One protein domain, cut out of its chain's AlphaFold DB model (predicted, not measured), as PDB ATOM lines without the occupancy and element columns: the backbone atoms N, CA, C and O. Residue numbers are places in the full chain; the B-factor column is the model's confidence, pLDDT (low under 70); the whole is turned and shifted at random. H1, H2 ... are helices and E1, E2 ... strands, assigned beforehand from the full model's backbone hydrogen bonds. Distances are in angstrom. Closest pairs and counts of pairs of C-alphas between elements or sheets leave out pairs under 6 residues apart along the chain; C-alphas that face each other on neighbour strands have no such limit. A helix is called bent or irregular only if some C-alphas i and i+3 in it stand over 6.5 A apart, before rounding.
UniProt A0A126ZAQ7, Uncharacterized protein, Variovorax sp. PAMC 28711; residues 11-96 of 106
ATOM      1  N   ALA A  11     -24.596  -9.270 -10.533       82.38
ATOM      2  CA  ALA A  11     -24.603  -8.440 -11.736       82.38
ATOM      3  C   ALA A  11     -25.465  -9.006 -12.881       82.38
ATOM      4  O   ALA A  11     -25.539  -8.387 -13.942       82.38
ATOM      5  N   VAL A  12     -26.060 -10.192 -12.709       90.19
ATOM      6  CA  VAL A  12     -26.956 -10.802 -13.701       90.19
ATOM      7  C   VAL A  12     -28.363 -10.262 -13.513       90.19
ATOM      8  O   VAL A  12     -28.881 -10.306 -12.403       90.19
ATOM      9  N   GLU A  13     -28.995  -9.818 -14.597       91.94
ATOM     10  CA  GLU A  13     -30.357  -9.265 -14.553       91.94
ATOM     11  C   GLU A  13     -31.356 -10.023 -15.426       91.94
ATOM     12  O   GLU A  13     -32.558  -9.836 -15.267       91.94
ATOM     13  N   TRP A  14     -30.880 -10.899 -16.314       94.88
ATOM     14  CA  TRP A  14     -31.725 -11.690 -17.206       94.88
ATOM     15  C   TRP A  14     -31.291 -13.144 -17.278       94.88
ATOM     16  O   TRP A  14     -30.106 -13.481 -17.177       94.88
ATOM     17  N   LEU A  15     -32.272 -13.996 -17.549       94.81
ATOM     18  CA  LEU A  15     -32.088 -15.397 -17.864       94.81
ATOM     19  C   LEU A  15     -32.756 -15.728 -19.200       94.81
ATOM     20  O   LEU A  15     -33.936 -15.474 -19.412       94.81
ATOM     21  N   VAL A  16     -32.013 -16.377 -20.081       96.00
ATOM     22  CA  VAL A  16     -32.551 -17.083 -21.240       96.00
ATOM     23  C   VAL A  16     -32.371 -18.570 -20.991       96.00
ATOM     24  O   VAL A  16     -31.311 -19.008 -20.554       96.00
ATOM     25  N   SER A  17     -33.390 -19.367 -21.282       94.88
ATOM     26  CA  SER A  17     -33.267 -20.821 -21.295       94.88
ATOM     27  C   SER A  17     -33.875 -21.420 -22.554       94.88
ATOM     28  O   SER A  17     -34.792 -20.852 -23.148       94.88
ATOM     29  N   ASP A  18     -33.412 -22.598 -22.933       93.94
ATOM     30  CA  ASP A  18     -34.030 -23.441 -23.959       93.94
ATOM     31  C   ASP A  18     -35.133 -24.358 -23.401       93.94
ATOM     32  O   ASP A  18     -35.682 -25.172 -24.139       93.94
ATOM     33  N   ALA A  19     -35.485 -24.218 -22.117       92.19
ATOM     34  CA  ALA A  19     -36.537 -25.008 -21.495       92.19
ATOM     35  C   ALA A  19     -37.843 -24.937 -22.309       92.19
ATOM     36  O   ALA A  19     -38.270 -23.872 -22.764       92.19
ATOM     37  N   ASP A  20     -38.464 -26.099 -22.477       89.62
ATOM     38  CA  ASP A  20     -39.697 -26.310 -23.223       89.62
ATOM     39  C   ASP A  20     -40.857 -26.652 -22.268       89.62
ATOM     40  O   ASP A  20     -40.778 -26.475 -21.051       89.62
ATOM     41  N   HIS A  21     -41.953 -27.171 -22.820       89.56
ATOM     42  CA  HIS A  21     -43.162 -27.547 -22.084       89.56
ATOM     43  C   HIS A  21     -42.953 -28.671 -21.050       89.56
ATOM     44  O   HIS A  21     -43.870 -28.997 -20.289       89.56
ATOM     45  N   ARG A  22     -41.777 -29.310 -21.001       90.81
ATOM     46  CA  ARG A  22     -41.499 -30.385 -20.049       90.81
ATOM     47  C   ARG A  22     -41.307 -29.787 -18.661       90.81
ATOM     48  O   ARG A  22     -40.260 -29.215 -18.370       90.81
ATOM     49  N   VAL A  23     -42.260 -30.042 -17.761       91.44
ATOM     50  CA  VAL A  23     -42.264 -29.552 -16.365       91.44
ATOM     51  C   VAL A  23     -40.902 -29.700 -15.683       91.44
ATOM     52  O   VAL A  23     -40.427 -28.755 -15.071       91.44
ATOM     53  N   SER A  24     -40.223 -30.841 -15.860       90.75
ATOM     54  CA  SER A  24     -38.884 -31.080 -15.290       90.75
ATOM     55  C   SER A  24     -37.814 -30.048 -15.680       90.75
ATOM     56  O   SER A  24     -36.891 -29.818 -14.907       90.75
ATOM     57  N   ARG A  25     -37.901 -29.455 -16.879       89.88
ATOM     58  CA  ARG A  25     -36.972 -28.422 -17.358       89.88
ATOM     59  C   ARG A  25     -37.326 -27.087 -16.722       89.88
ATOM     60  O   ARG A  25     -36.457 -26.438 -16.157       89.88
ATOM     61  N   VAL A  26     -38.609 -26.732 -16.748       90.12
ATOM     62  CA  VAL A  26     -39.123 -25.488 -16.159       90.12
ATOM     63  C   VAL A  26     -38.809 -25.414 -14.666       90.12
ATOM     64  O   VAL A  26     -38.300 -24.401 -14.194       90.12
ATOM     65  N   THR A  27     -39.037 -26.499 -13.922       91.69
ATOM     66  CA  THR A  27     -38.754 -26.541 -12.482       91.69
ATOM     67  C   THR A  27     -37.259 -26.520 -12.177       91.69
ATOM     68  O   THR A  27     -36.864 -25.895 -11.198       91.69
ATOM     69  N   GLU A  28     -36.415 -27.141 -13.012       90.62
ATOM     70  CA  GLU A  28     -34.953 -27.057 -12.871       90.62
ATOM     71  C   GLU A  28     -34.460 -25.609 -13.047       90.62
ATOM     72  O   GLU A  28     -33.612 -25.161 -12.277       90.62
ATOM     73  N   VAL A  29     -35.031 -24.856 -13.996       91.75
ATOM     74  CA  VAL A  29     -34.716 -23.429 -14.178       91.75
ATOM     75  C   VAL A  29     -35.222 -22.588 -13.007       91.75
ATOM     76  O   VAL A  29     -34.474 -21.774 -12.471       91.75
ATOM     77  N   ALA A  30     -36.471 -22.789 -12.585       91.31
ATOM     78  CA  ALA A  30     -37.057 -22.031 -11.485       91.31
ATOM     79  C   ALA A  30     -36.281 -22.239 -10.174       91.31
ATOM     80  O   ALA A  30     -35.971 -21.270  -9.484       91.31
ATOM     81  N   ALA A  31     -35.901 -23.485  -9.862       91.12
ATOM     82  CA  ALA A  31     -35.067 -23.797  -8.701       91.12
ATOM     83  C   ALA A  31     -33.698 -23.107  -8.793       91.12
ATOM     84  O   ALA A  31     -33.248 -22.489  -7.831       91.12
ATOM     85  N   PHE A  32     -33.067 -23.134  -9.971       88.62
ATOM     86  CA  PHE A  32     -31.808 -22.431 -10.205       88.62
ATOM     87  C   PHE A  32     -31.923 -20.920  -9.949       88.62
ATOM     88  O   PHE A  32     -31.066 -20.356  -9.266       88.62
ATOM     89  N   VAL A  33     -32.973 -20.266 -10.453       90.75
ATOM     90  CA  VAL A  33     -33.184 -18.827 -10.234       90.75
ATOM     91  C   VAL A  33     -33.400 -18.529  -8.760       90.75
ATOM     92  O   VAL A  33     -32.723 -17.661  -8.220       90.75
ATOM     93  N   GLN A  34     -34.265 -19.283  -8.082       90.44
ATOM     94  CA  GLN A  34     -34.525 -19.076  -6.656       90.44
ATOM     95  C   GLN A  34     -33.264 -19.254  -5.796       90.44
ATOM     96  O   GLN A  34     -33.038 -18.480  -4.870       90.44
ATOM     97  N   GLU A  35     -32.424 -20.243  -6.106       89.12
ATOM     98  CA  GLU A  35     -31.218 -20.539  -5.325       89.12
ATOM     99  C   GLU A  35     -30.041 -19.603  -5.629       89.12
ATOM    100  O   GLU A  35     -29.216 -19.343  -4.750       89.12
ATOM    101  N   ARG A  36     -29.892 -19.151  -6.882       87.75
ATOM    102  CA  ARG A  36     -28.658 -18.494  -7.361       87.75
ATOM    103  C   ARG A  36     -28.846 -17.065  -7.840       87.75
ATOM    104  O   ARG A  36     -27.867 -16.320  -7.857       87.75
ATOM    105  N   LEU A  37     -30.062 -16.697  -8.221       90.31
ATOM    106  CA  LEU A  37     -30.424 -15.395  -8.775       90.31
ATOM    107  C   LEU A  37     -31.716 -14.860  -8.128       90.31
ATOM    108  O   LEU A  37     -32.619 -14.441  -8.851       90.31
ATOM    109  N   PRO A  38     -31.849 -14.867  -6.786       90.69
ATOM    110  CA  PRO A  38     -33.109 -14.511  -6.127       90.69
ATOM    111  C   PRO A  38     -33.544 -13.060  -6.387       90.69
ATOM    112  O   PRO A  38     -34.698 -12.712  -6.153       90.69
ATOM    113  N   HIS A  39     -32.629 -12.206  -6.851       90.25
ATOM    114  CA  HIS A  39     -32.894 -10.821  -7.231       90.25
ATOM    115  C   HIS A  39     -33.433 -10.661  -8.660       90.25
ATOM    116  O   HIS A  39     -33.941  -9.591  -8.980       90.25
ATOM    117  N   VAL A  40     -33.329 -11.684  -9.516       91.00
ATOM    118  CA  VAL A  40     -33.852 -11.648 -10.889       91.00
ATOM    119  C   VAL A  40     -35.348 -11.979 -10.853       91.00
ATOM    120  O   VAL A  40     -35.706 -13.091 -10.455       91.00
ATOM    121  N   PRO A  41     -36.244 -11.065 -11.273       89.81
ATOM    122  CA  PRO A  41     -37.673 -11.346 -11.287       89.81
ATOM    123  C   PRO A  41     -37.981 -12.405 -12.348       89.81
ATOM    124  O   PRO A  41     -37.915 -12.137 -13.548       89.81
ATOM    125  N   PHE A  42     -38.306 -13.621 -11.907       87.00
ATOM    126  CA  PHE A  42     -38.484 -14.766 -12.803       87.00
ATOM    127  C   PHE A  42     -39.559 -14.520 -13.866       87.00
ATOM    128  O   PHE A  42     -39.352 -14.843 -15.025       87.00
ATOM    129  N   ASP A  43     -40.668 -13.875 -13.509       88.12
ATOM    130  CA  ASP A  43     -41.802 -13.706 -14.424       88.12
ATOM    131  C   ASP A  43     -41.557 -12.672 -15.536       88.12
ATOM    132  O   ASP A  43     -42.198 -12.738 -16.582       88.12
ATOM    133  N   SER A  44     -40.653 -11.705 -15.328       90.50
ATOM    134  CA  SER A  44     -40.400 -10.623 -16.295       90.50
ATOM    135  C   SER A  44     -39.029 -10.691 -16.961       90.50
ATOM    136  O   SER A  44     -38.875 -10.182 -18.069       90.50
ATOM    137  N   ASN A  45     -38.044 -11.315 -16.310       93.12
ATOM    138  CA  ASN A  45     -36.649 -11.327 -16.748       93.12
ATOM    139  C   ASN A  45     -36.155 -12.740 -17.105       93.12
ATOM    140  O   ASN A  45     -34.951 -13.022 -17.095       93.12
ATOM    141  N   HIS A  46     -37.088 -13.633 -17.444       94.50
ATOM    142  CA  HIS A  46     -36.817 -14.973 -17.953       94.50
ATOM    143  C   HIS A  46     -37.483 -15.185 -19.312       94.50
ATOM    144  O   HIS A  46     -38.694 -15.037 -19.451       94.50
ATOM    145  N   LEU A  47     -36.697 -15.580 -20.316       94.81
ATOM    146  CA  LEU A  47     -37.208 -15.994 -21.622       94.81
ATOM    147  C   LEU A  47     -36.925 -17.475 -21.881       94.81
ATOM    148  O   LEU A  47     -35.803 -17.958 -21.717       94.81
ATOM    149  N   MET A  48     -37.948 -18.196 -22.338       93.88
ATOM    150  CA  MET A  48     -37.890 -19.628 -22.638       93.88
ATOM    151  C   MET A  48     -38.012 -19.868 -24.141       93.88
ATOM    152  O   MET A  48     -39.110 -19.982 -24.683       93.88
ATOM    153  N   THR A  49     -36.874 -19.970 -24.820       93.62
ATOM    154  CA  THR A  49     -36.834 -20.150 -26.281       93.62
ATOM    155  C   THR A  49     -37.515 -21.439 -26.749       93.62
ATOM    156  O   THR A  49     -38.163 -21.432 -27.794       93.62
ATOM    157  N   GLY A  50     -37.471 -22.517 -25.955       90.06
ATOM    158  CA  GLY A  50     -38.188 -23.765 -26.245       90.06
ATOM    159  C   GLY A  50     -39.716 -23.637 -26.172       90.06
ATOM    160  O   GLY A  50     -40.430 -24.374 -26.850       90.06
ATOM    161  N   MET A  51     -40.228 -22.671 -25.402       88.56
ATOM    162  CA  MET A  51     -41.658 -22.347 -25.334       88.56
ATOM    163  C   MET A  51     -42.093 -21.396 -26.454       88.56
ATOM    164  O   MET A  51     -43.189 -21.539 -26.986       88.56
ATOM    165  N   THR A  52     -41.251 -20.425 -26.823       89.94
ATOM    166  CA  THR A  52     -41.612 -19.381 -27.797       89.94
ATOM    167  C   THR A  52     -41.378 -19.796 -29.244       89.94
ATOM    168  O   THR A  52     -42.164 -19.450 -30.121       89.94
ATOM    169  N   CYS A  53     -40.293 -20.523 -29.514       88.81
ATOM    170  CA  CYS A  53     -39.831 -20.828 -30.869       88.81
ATOM    171  C   CYS A  53     -40.093 -22.282 -31.282       88.81
ATOM    172  O   CYS A  53     -39.749 -22.668 -32.398       88.81
ATOM    173  N   SER A  54     -40.735 -23.081 -30.421       86.69
ATOM    174  CA  SER A  54     -40.938 -24.519 -30.633       86.69
ATOM    175  C   SER A  54     -39.608 -25.255 -30.883       86.69
ATOM    176  O   SER A  54     -38.558 -24.865 -30.373       86.69
ATOM    177  N   HIS A  55     -39.635 -26.363 -31.630       84.81
ATOM    178  CA  HIS A  55     -38.441 -27.151 -31.900       84.81
ATOM    179  C   HIS A  55     -37.567 -26.513 -32.989       84.81
ATOM    180  O   HIS A  55     -37.972 -26.416 -34.145       84.81
ATOM    181  N   MET A  56     -36.339 -26.141 -32.621       89.06
ATOM    182  CA  MET A  56     -35.362 -25.493 -33.510       89.06
ATOM    183  C   MET A  56     -34.251 -26.442 -34.003       89.06
ATOM    184  O   MET A  56     -33.319 -26.012 -34.684       89.06
ATOM    185  N   GLY A  57     -34.327 -27.735 -33.665       87.38
ATOM    186  CA  GLY A  57     -33.313 -28.728 -34.024       87.38
ATOM    187  C   GLY A  57     -31.910 -28.335 -33.552       87.38
ATOM    188  O   GLY A  57     -31.740 -27.786 -32.465       87.38
ATOM    189  N   ALA A  58     -30.903 -28.575 -34.397       86.62
ATOM    190  CA  ALA A  58     -29.496 -28.289 -34.097       86.62
ATOM    191  C   ALA A  58     -29.176 -26.793 -33.897       86.62
ATOM    192  O   ALA A  58     -28.101 -26.459 -33.409       86.62
ATOM    193  N   ALA A  59     -30.081 -25.887 -34.282       89.50
ATOM    194  CA  ALA A  59     -29.892 -24.451 -34.100       89.50
ATOM    195  C   ALA A  59     -30.379 -23.945 -32.733       89.50
ATOM    196  O   ALA A  59     -30.122 -22.787 -32.413       89.50
ATOM    197  N   GLY A  60     -31.071 -24.773 -31.939       91.06
ATOM    198  CA  GLY A  60     -31.715 -24.335 -30.696       91.06
ATOM    199  C   GLY A  60     -30.760 -23.621 -29.742       91.06
ATOM    200  O   GLY A  60     -31.022 -22.485 -29.355       91.06
ATOM    201  N   ASP A  61     -29.605 -24.231 -29.478       92.31
ATOM    202  CA  ASP A  61     -28.582 -23.677 -28.589       92.31
ATOM    203  C   ASP A  61     -28.064 -22.315 -29.072       92.31
ATOM    204  O   ASP A  61     -27.894 -21.376 -28.289       92.31
ATOM    205  N   LEU A  62     -27.852 -22.184 -30.387       93.50
ATOM    206  CA  LEU A  62     -27.398 -20.938 -31.004       93.50
ATOM    207  C   LEU A  62     -28.470 -19.852 -30.944       93.50
ATOM    208  O   LEU A  62     -28.126 -18.684 -30.786       93.50
ATOM    209  N   VAL A  63     -29.752 -20.211 -31.038       94.81
ATOM    210  CA  VAL A  63     -30.853 -19.252 -30.896       94.81
ATOM    211  C   VAL A  63     -30.933 -18.731 -29.465       94.81
ATOM    212  O   VAL A  63     -31.017 -17.518 -29.271       94.81
ATOM    213  N   SER A  64     -30.840 -19.603 -28.456       95.44
ATOM    214  CA  SER A  64     -30.812 -19.176 -27.052       95.44
ATOM    215  C   SER A  64     -29.608 -18.274 -26.761       95.44
ATOM    216  O   SER A  64     -29.753 -17.248 -26.093       95.44
ATOM    217  N   LEU A  65     -28.433 -18.602 -27.310       95.38
ATOM    218  CA  LEU A  65     -27.238 -17.769 -27.181       95.38
ATOM    219  C   LEU A  65     -27.393 -16.420 -27.893       95.38
ATOM    220  O   LEU A  65     -27.079 -15.382 -27.310       95.38
ATOM    221  N   ALA A  66     -27.892 -16.414 -29.130       95.75
ATOM    222  CA  ALA A  66     -28.109 -15.193 -29.900       95.75
ATOM    223  C   ALA A  66     -29.090 -14.250 -29.193       95.75
ATOM    224  O   ALA A  66     -28.827 -13.050 -29.121       95.75
ATOM    225  N   LEU A  67     -30.163 -14.791 -28.608       95.81
ATOM    226  CA  LEU A  67     -31.111 -14.012 -27.816       95.81
ATOM    227  C   LEU A  67     -30.466 -13.448 -26.542       95.81
ATOM    228  O   LEU A  67     -30.671 -12.280 -26.226       95.81
ATOM    229  N   GLY A  68     -29.639 -14.233 -25.844       95.75
ATOM    230  CA  GLY A  68     -28.870 -13.743 -24.696       95.75
ATOM    231  C   GLY A  68     -27.933 -12.590 -25.066       95.75
ATOM    232  O   GLY A  68     -27.912 -11.565 -24.389       95.75
ATOM    233  N   CYS A  69     -27.213 -12.715 -26.185       95.38
ATOM    234  CA  CYS A  69     -26.380 -11.649 -26.752       95.38
ATOM    235  C   CYS A  69     -27.187 -10.409 -27.139       95.38
ATOM    236  O   CYS A  69     -26.723  -9.290 -26.926       95.38
ATOM    237  N   GLN A  70     -28.377 -10.591 -27.707       95.12
ATOM    238  CA  GLN A  70     -29.258  -9.485 -28.053       95.12
ATOM    239  C   GLN A  70     -29.734  -8.743 -26.798       95.12
ATOM    240  O   GLN A  70     -29.551  -7.535 -26.719       95.12
ATOM    241  N   LEU A  71     -30.235  -9.450 -25.780       94.94
ATOM    242  CA  LEU A  71     -30.655  -8.838 -24.515       94.94
ATOM    243  C   LEU A  71     -29.505  -8.110 -23.811       94.94
ATOM    244  O   LEU A  71     -29.676  -6.982 -23.351       94.94
ATOM    245  N   ALA A  72     -28.318  -8.722 -23.763       94.06
ATOM    246  CA  ALA A  72     -27.145  -8.103 -23.154       94.06
ATOM    247  C   ALA A  72     -26.774  -6.786 -23.850       94.06
ATOM    248  O   ALA A  72     -26.387  -5.814 -23.198       94.06
ATOM    249  N   ARG A  73     -26.914  -6.741 -25.181       93.81
ATOM    250  CA  ARG A  73     -26.684  -5.539 -25.987       93.81
ATOM    251  C   ARG A  73     -27.757  -4.480 -25.786       93.81
ATOM    252  O   ARG A  73     -27.405  -3.324 -25.575       93.81
ATOM    253  N   ASP A  74     -29.023  -4.870 -25.857       93.50
ATOM    254  CA  ASP A  74     -30.156  -3.945 -25.844       93.50
ATOM    255  C   ASP A  74     -30.348  -3.309 -24.458       93.50
ATOM    256  O   ASP A  74     -30.715  -2.139 -24.358       93.50
ATOM    257  N   HIS A  75     -30.029  -4.047 -23.388       91.06
ATOM    258  CA  HIS A  75     -30.193  -3.586 -22.007       91.06
ATOM    259  C   HIS A  75     -28.884  -3.185 -21.312       91.06
ATOM    260  O   HIS A  75     -28.926  -2.589 -20.240       91.06
ATOM    261  N   GLY A  76     -27.713  -3.491 -21.883       89.25
ATOM    262  CA  GLY A  76     -26.418  -3.220 -21.240       89.25
ATOM    263  C   GLY A  76     -26.176  -4.038 -19.962       89.25
ATOM    264  O   GLY A  76     -25.378  -3.643 -19.108       89.25
ATOM    265  N   GLN A  77     -26.868  -5.169 -19.827       89.62
ATOM    266  CA  GLN A  77     -26.908  -6.016 -18.636       89.62
ATOM    267  C   GLN A  77     -26.256  -7.375 -18.896       89.62
ATOM    268  O   GLN A  77     -26.103  -7.797 -20.042       89.62
ATOM    269  N   ARG A  78     -25.877  -8.086 -17.827       92.62
ATOM    270  CA  ARG A  78     -25.403  -9.469 -17.948       92.62
ATOM    271  C   ARG A  78     -26.578 -10.430 -18.010       92.62
ATOM    272  O   ARG A  78     -27.538 -10.302 -17.246       92.62
ATOM    273  N   VAL A  79     -26.452 -11.428 -18.875       94.44
ATOM    274  CA  VAL A  79     -27.493 -12.421 -19.138       94.44
ATOM    275  C   VAL A  79     -26.913 -13.812 -18.940       94.44
ATOM    276  O   VAL A  79     -25.836 -14.116 -19.453       94.44
ATOM    277  N   ILE A  80     -27.619 -14.677 -18.216       94.19
ATOM    278  CA  ILE A  80     -27.312 -16.109 -18.220       94.19
ATOM    279  C   ILE A  80     -28.097 -16.772 -19.345       94.19
ATOM    280  O   ILE A  80     -29.290 -16.533 -19.495       94.19
ATOM    281  N   VAL A  81     -27.437 -17.637 -20.109       95.06
ATOM    282  CA  VAL A  81     -28.076 -18.540 -21.069       95.06
ATOM    283  C   VAL A  81     -27.937 -19.963 -20.542       95.06
ATOM    284  O   VAL A  81     -26.818 -20.438 -20.363       95.06
ATOM    285  N   ALA A  82     -29.053 -20.639 -20.276       93.75
ATOM    286  CA  ALA A  82     -29.102 -22.013 -19.785       93.75
ATOM    287  C   ALA A  82     -29.612 -22.969 -20.873       93.75
ATOM    288  O   ALA A  82     -30.731 -22.822 -21.359       93.75
ATOM    289  N   LEU A  83     -28.791 -23.959 -21.215       93.12
ATOM    290  CA  LEU A  83     -29.079 -25.010 -22.189       93.12
ATOM    291  C   LEU A  83     -29.333 -26.325 -21.444       93.12
ATOM    292  O   LEU A  83     -28.473 -26.835 -20.719       93.12
ATOM    293  N   LEU A  84     -30.548 -26.840 -21.565       90.50
ATOM    294  CA  LEU A  84     -31.158 -27.868 -20.724       90.50
ATOM    295  C   LEU A  84     -31.874 -28.952 -21.527       90.50
ATOM    296  O   LEU A  84     -32.206 -29.989 -20.939       90.50
ATOM    297  N   THR A  85     -32.163 -28.707 -22.808       88.25
ATOM    298  CA  THR A  85     -32.944 -29.613 -23.660       88.25
ATOM    299  C   THR A  85     -32.233 -30.948 -23.829       88.25
ATOM    300  O   THR A  85     -32.844 -31.997 -23.595       88.25
ATOM    301  N   ASP A  86     -30.940 -30.917 -24.164       87.25
ATOM    302  CA  ASP A  86     -30.108 -32.117 -24.238       87.25
ATOM    303  C   ASP A  86     -29.645 -32.533 -22.827       87.25
ATOM    304  O   ASP A  86     -28.929 -31.785 -22.154       87.25
ATOM    305  N   PRO A  87     -30.022 -33.727 -22.330       83.19
ATOM    306  CA  PRO A  87     -29.598 -34.187 -21.014       83.19
ATOM    307  C   PRO A  87     -28.092 -34.466 -20.893       83.19
ATOM    308  O   PRO A  87     -27.595 -34.441 -19.768       83.19
ATOM    309  N   PHE A  88     -27.386 -34.726 -21.996       86.06
ATOM    310  CA  PHE A  88     -25.958 -35.052 -22.030       86.06
ATOM    311  C   PHE A  88     -25.072 -33.845 -22.356       86.06
ATOM    312  O   PHE A  88     -23.893 -33.859 -22.009       86.06
ATOM    313  N   ALA A  89     -25.632 -32.799 -22.968       85.44
ATOM    314  CA  ALA A  89     -24.909 -31.598 -23.397       85.44
ATOM    315  C   ALA A  89     -25.407 -30.313 -22.710       85.44
ATOM    316  O   ALA A  89     -25.451 -29.243 -23.310       85.44
ATOM    317  N   ARG A  90     -25.787 -30.402 -21.430       88.69
ATOM    318  CA  ARG A  90     -26.249 -29.228 -20.677       88.69
ATOM    319  C   ARG A  90     -25.128 -28.225 -20.457       88.69
ATOM    320  O   ARG A  90     -24.021 -28.599 -20.069       88.69
ATOM    321  N   ALA A  91     -25.454 -26.947 -20.591       89.25
ATOM    322  CA  ALA A  91     -24.508 -25.863 -20.392       89.25
ATOM    323  C   ALA A  91     -25.170 -24.634 -19.766       89.25
ATOM    324  O   ALA A  91     -26.379 -24.430 -19.854       89.25
ATOM    325  N   ALA A  92     -24.349 -23.790 -19.149       90.38
ATOM    326  CA  ALA A  92     -24.708 -22.422 -18.822       90.38
ATOM    327  C   ALA A  92     -23.604 -21.488 -19.291       90.38
ATOM    328  O   ALA A  92     -22.421 -21.761 -19.079       90.38
ATOM    329  N   LEU A  93     -24.003 -20.384 -19.907       91.19
ATOM    330  CA  LEU A  93     -23.106 -19.348 -20.387       91.19
ATOM    331  C   LEU A  93     -23.458 -18.025 -19.713       91.19
ATOM    332  O   LEU A  93     -24.633 -17.710 -19.534       91.19
ATOM    333  N   LEU A  94     -22.434 -17.250 -19.359       91.88
ATOM    334  CA  LEU A  94     -22.587 -15.848 -18.991       91.88
ATOM    335  C   LEU A  94     -22.293 -14.999 -20.222       91.88
ATOM    336  O   LEU A  94     -21.168 -14.997 -20.720       91.88
ATOM    337  N   VAL A  95     -23.290 -14.257 -20.679       93.00
ATOM    338  CA  VAL A  95     -23.117 -13.215 -21.681       93.00
ATOM    339  C   VAL A  95     -22.898 -11.905 -20.934       93.00
ATOM    340  O   VAL A  95     -23.787 -11.432 -20.222       93.00
ATOM    341  N   ASP A  96     -21.691 -11.351 -21.048       91.06
ATOM    342  CA  ASP A  96     -21.383 -10.048 -20.457       91.06
ATOM    343  C   ASP A  96     -21.951  -8.912 -21.322       91.06
ATOM    344  O   ASP A  96     -22.233  -9.079 -22.514       91.06
TER     345      ASP A  96
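This is residues 11 to 96 of the 106 residues of an uncharacterized protein of Variovorax sp. PAMC 28711 (UniProt A0A126ZAQ7). A twisted sheet of four strands stands between two helices that run along its strands, the long H3 over one face and H1 over the other, with short H2 at the end of E2. The printed part has 86 residues with three named helices and four named strands, in the order E1 H1 E2 H2 H3 E3 E4. The mixed sheet runs E2 E1 E3 E4. The class is mixed, helices and strands; the whole is compact, radius of gyration of the C-alphas 11.8 A, spanning 30 by 25 by 21 A.

E1, residues 12 to 17, is parallel to its neighbours E2, residues 46 to 48, with N 47 and O 15 at 2.9 A, and E3, residues 78 to 83, with N 80 and O 14 at 2.9 A, both within hydrogen-bond range. H1, residues 23 to 36, is on the sheet over E1, height 10.2 A; its closest C-alphas to E1 are Val 29 and Ser 17, 7.7 A. E1, H1 and E2 form a strand-helix-strand unit, parallel neighbour strands joined through a helix, with a right-handed crossover. H3, residues 57 to 75, is on the opposite face over E1 and E3, height 8.5 A, giving three layers, helices on both faces; its closest C-alphas to E3 are Ala 72 and Arg 78, 5.7 A. H2, residues 49 to 52, touches H3 at residues 60 to 64 alone, closest C-alphas Thr 49 and Ser 64, 6.1 A. E2, H2, H3 and E3 form a split unit, with E1 between its strands and a right-handed crossover. E3 and E4, residues 91 to 95, form an antiparallel hairpin; N 81 and O 93 are 2.9 A apart. Every O i to N i+4 pair is within hydrogen-bond range in H1, 13 of 15 in H3; H2 is too short for one.

E1 begins at C-alpha 12 (-26.956, -10.802, -13.701). H1 is 19.7 A long, E3 16.5 A. H3 is 28.0 A long and irregular: C-alphas 58 and 61 are 7.2 A apart. E4 ends at C-alpha 95 (-23.117, -13.215, -21.681).

The farthest C-alphas, His 39 and Gly 57, are 32.2 A apart. The printed part has no cut, no link is long, and no printed residue is under 70 in pLDDT.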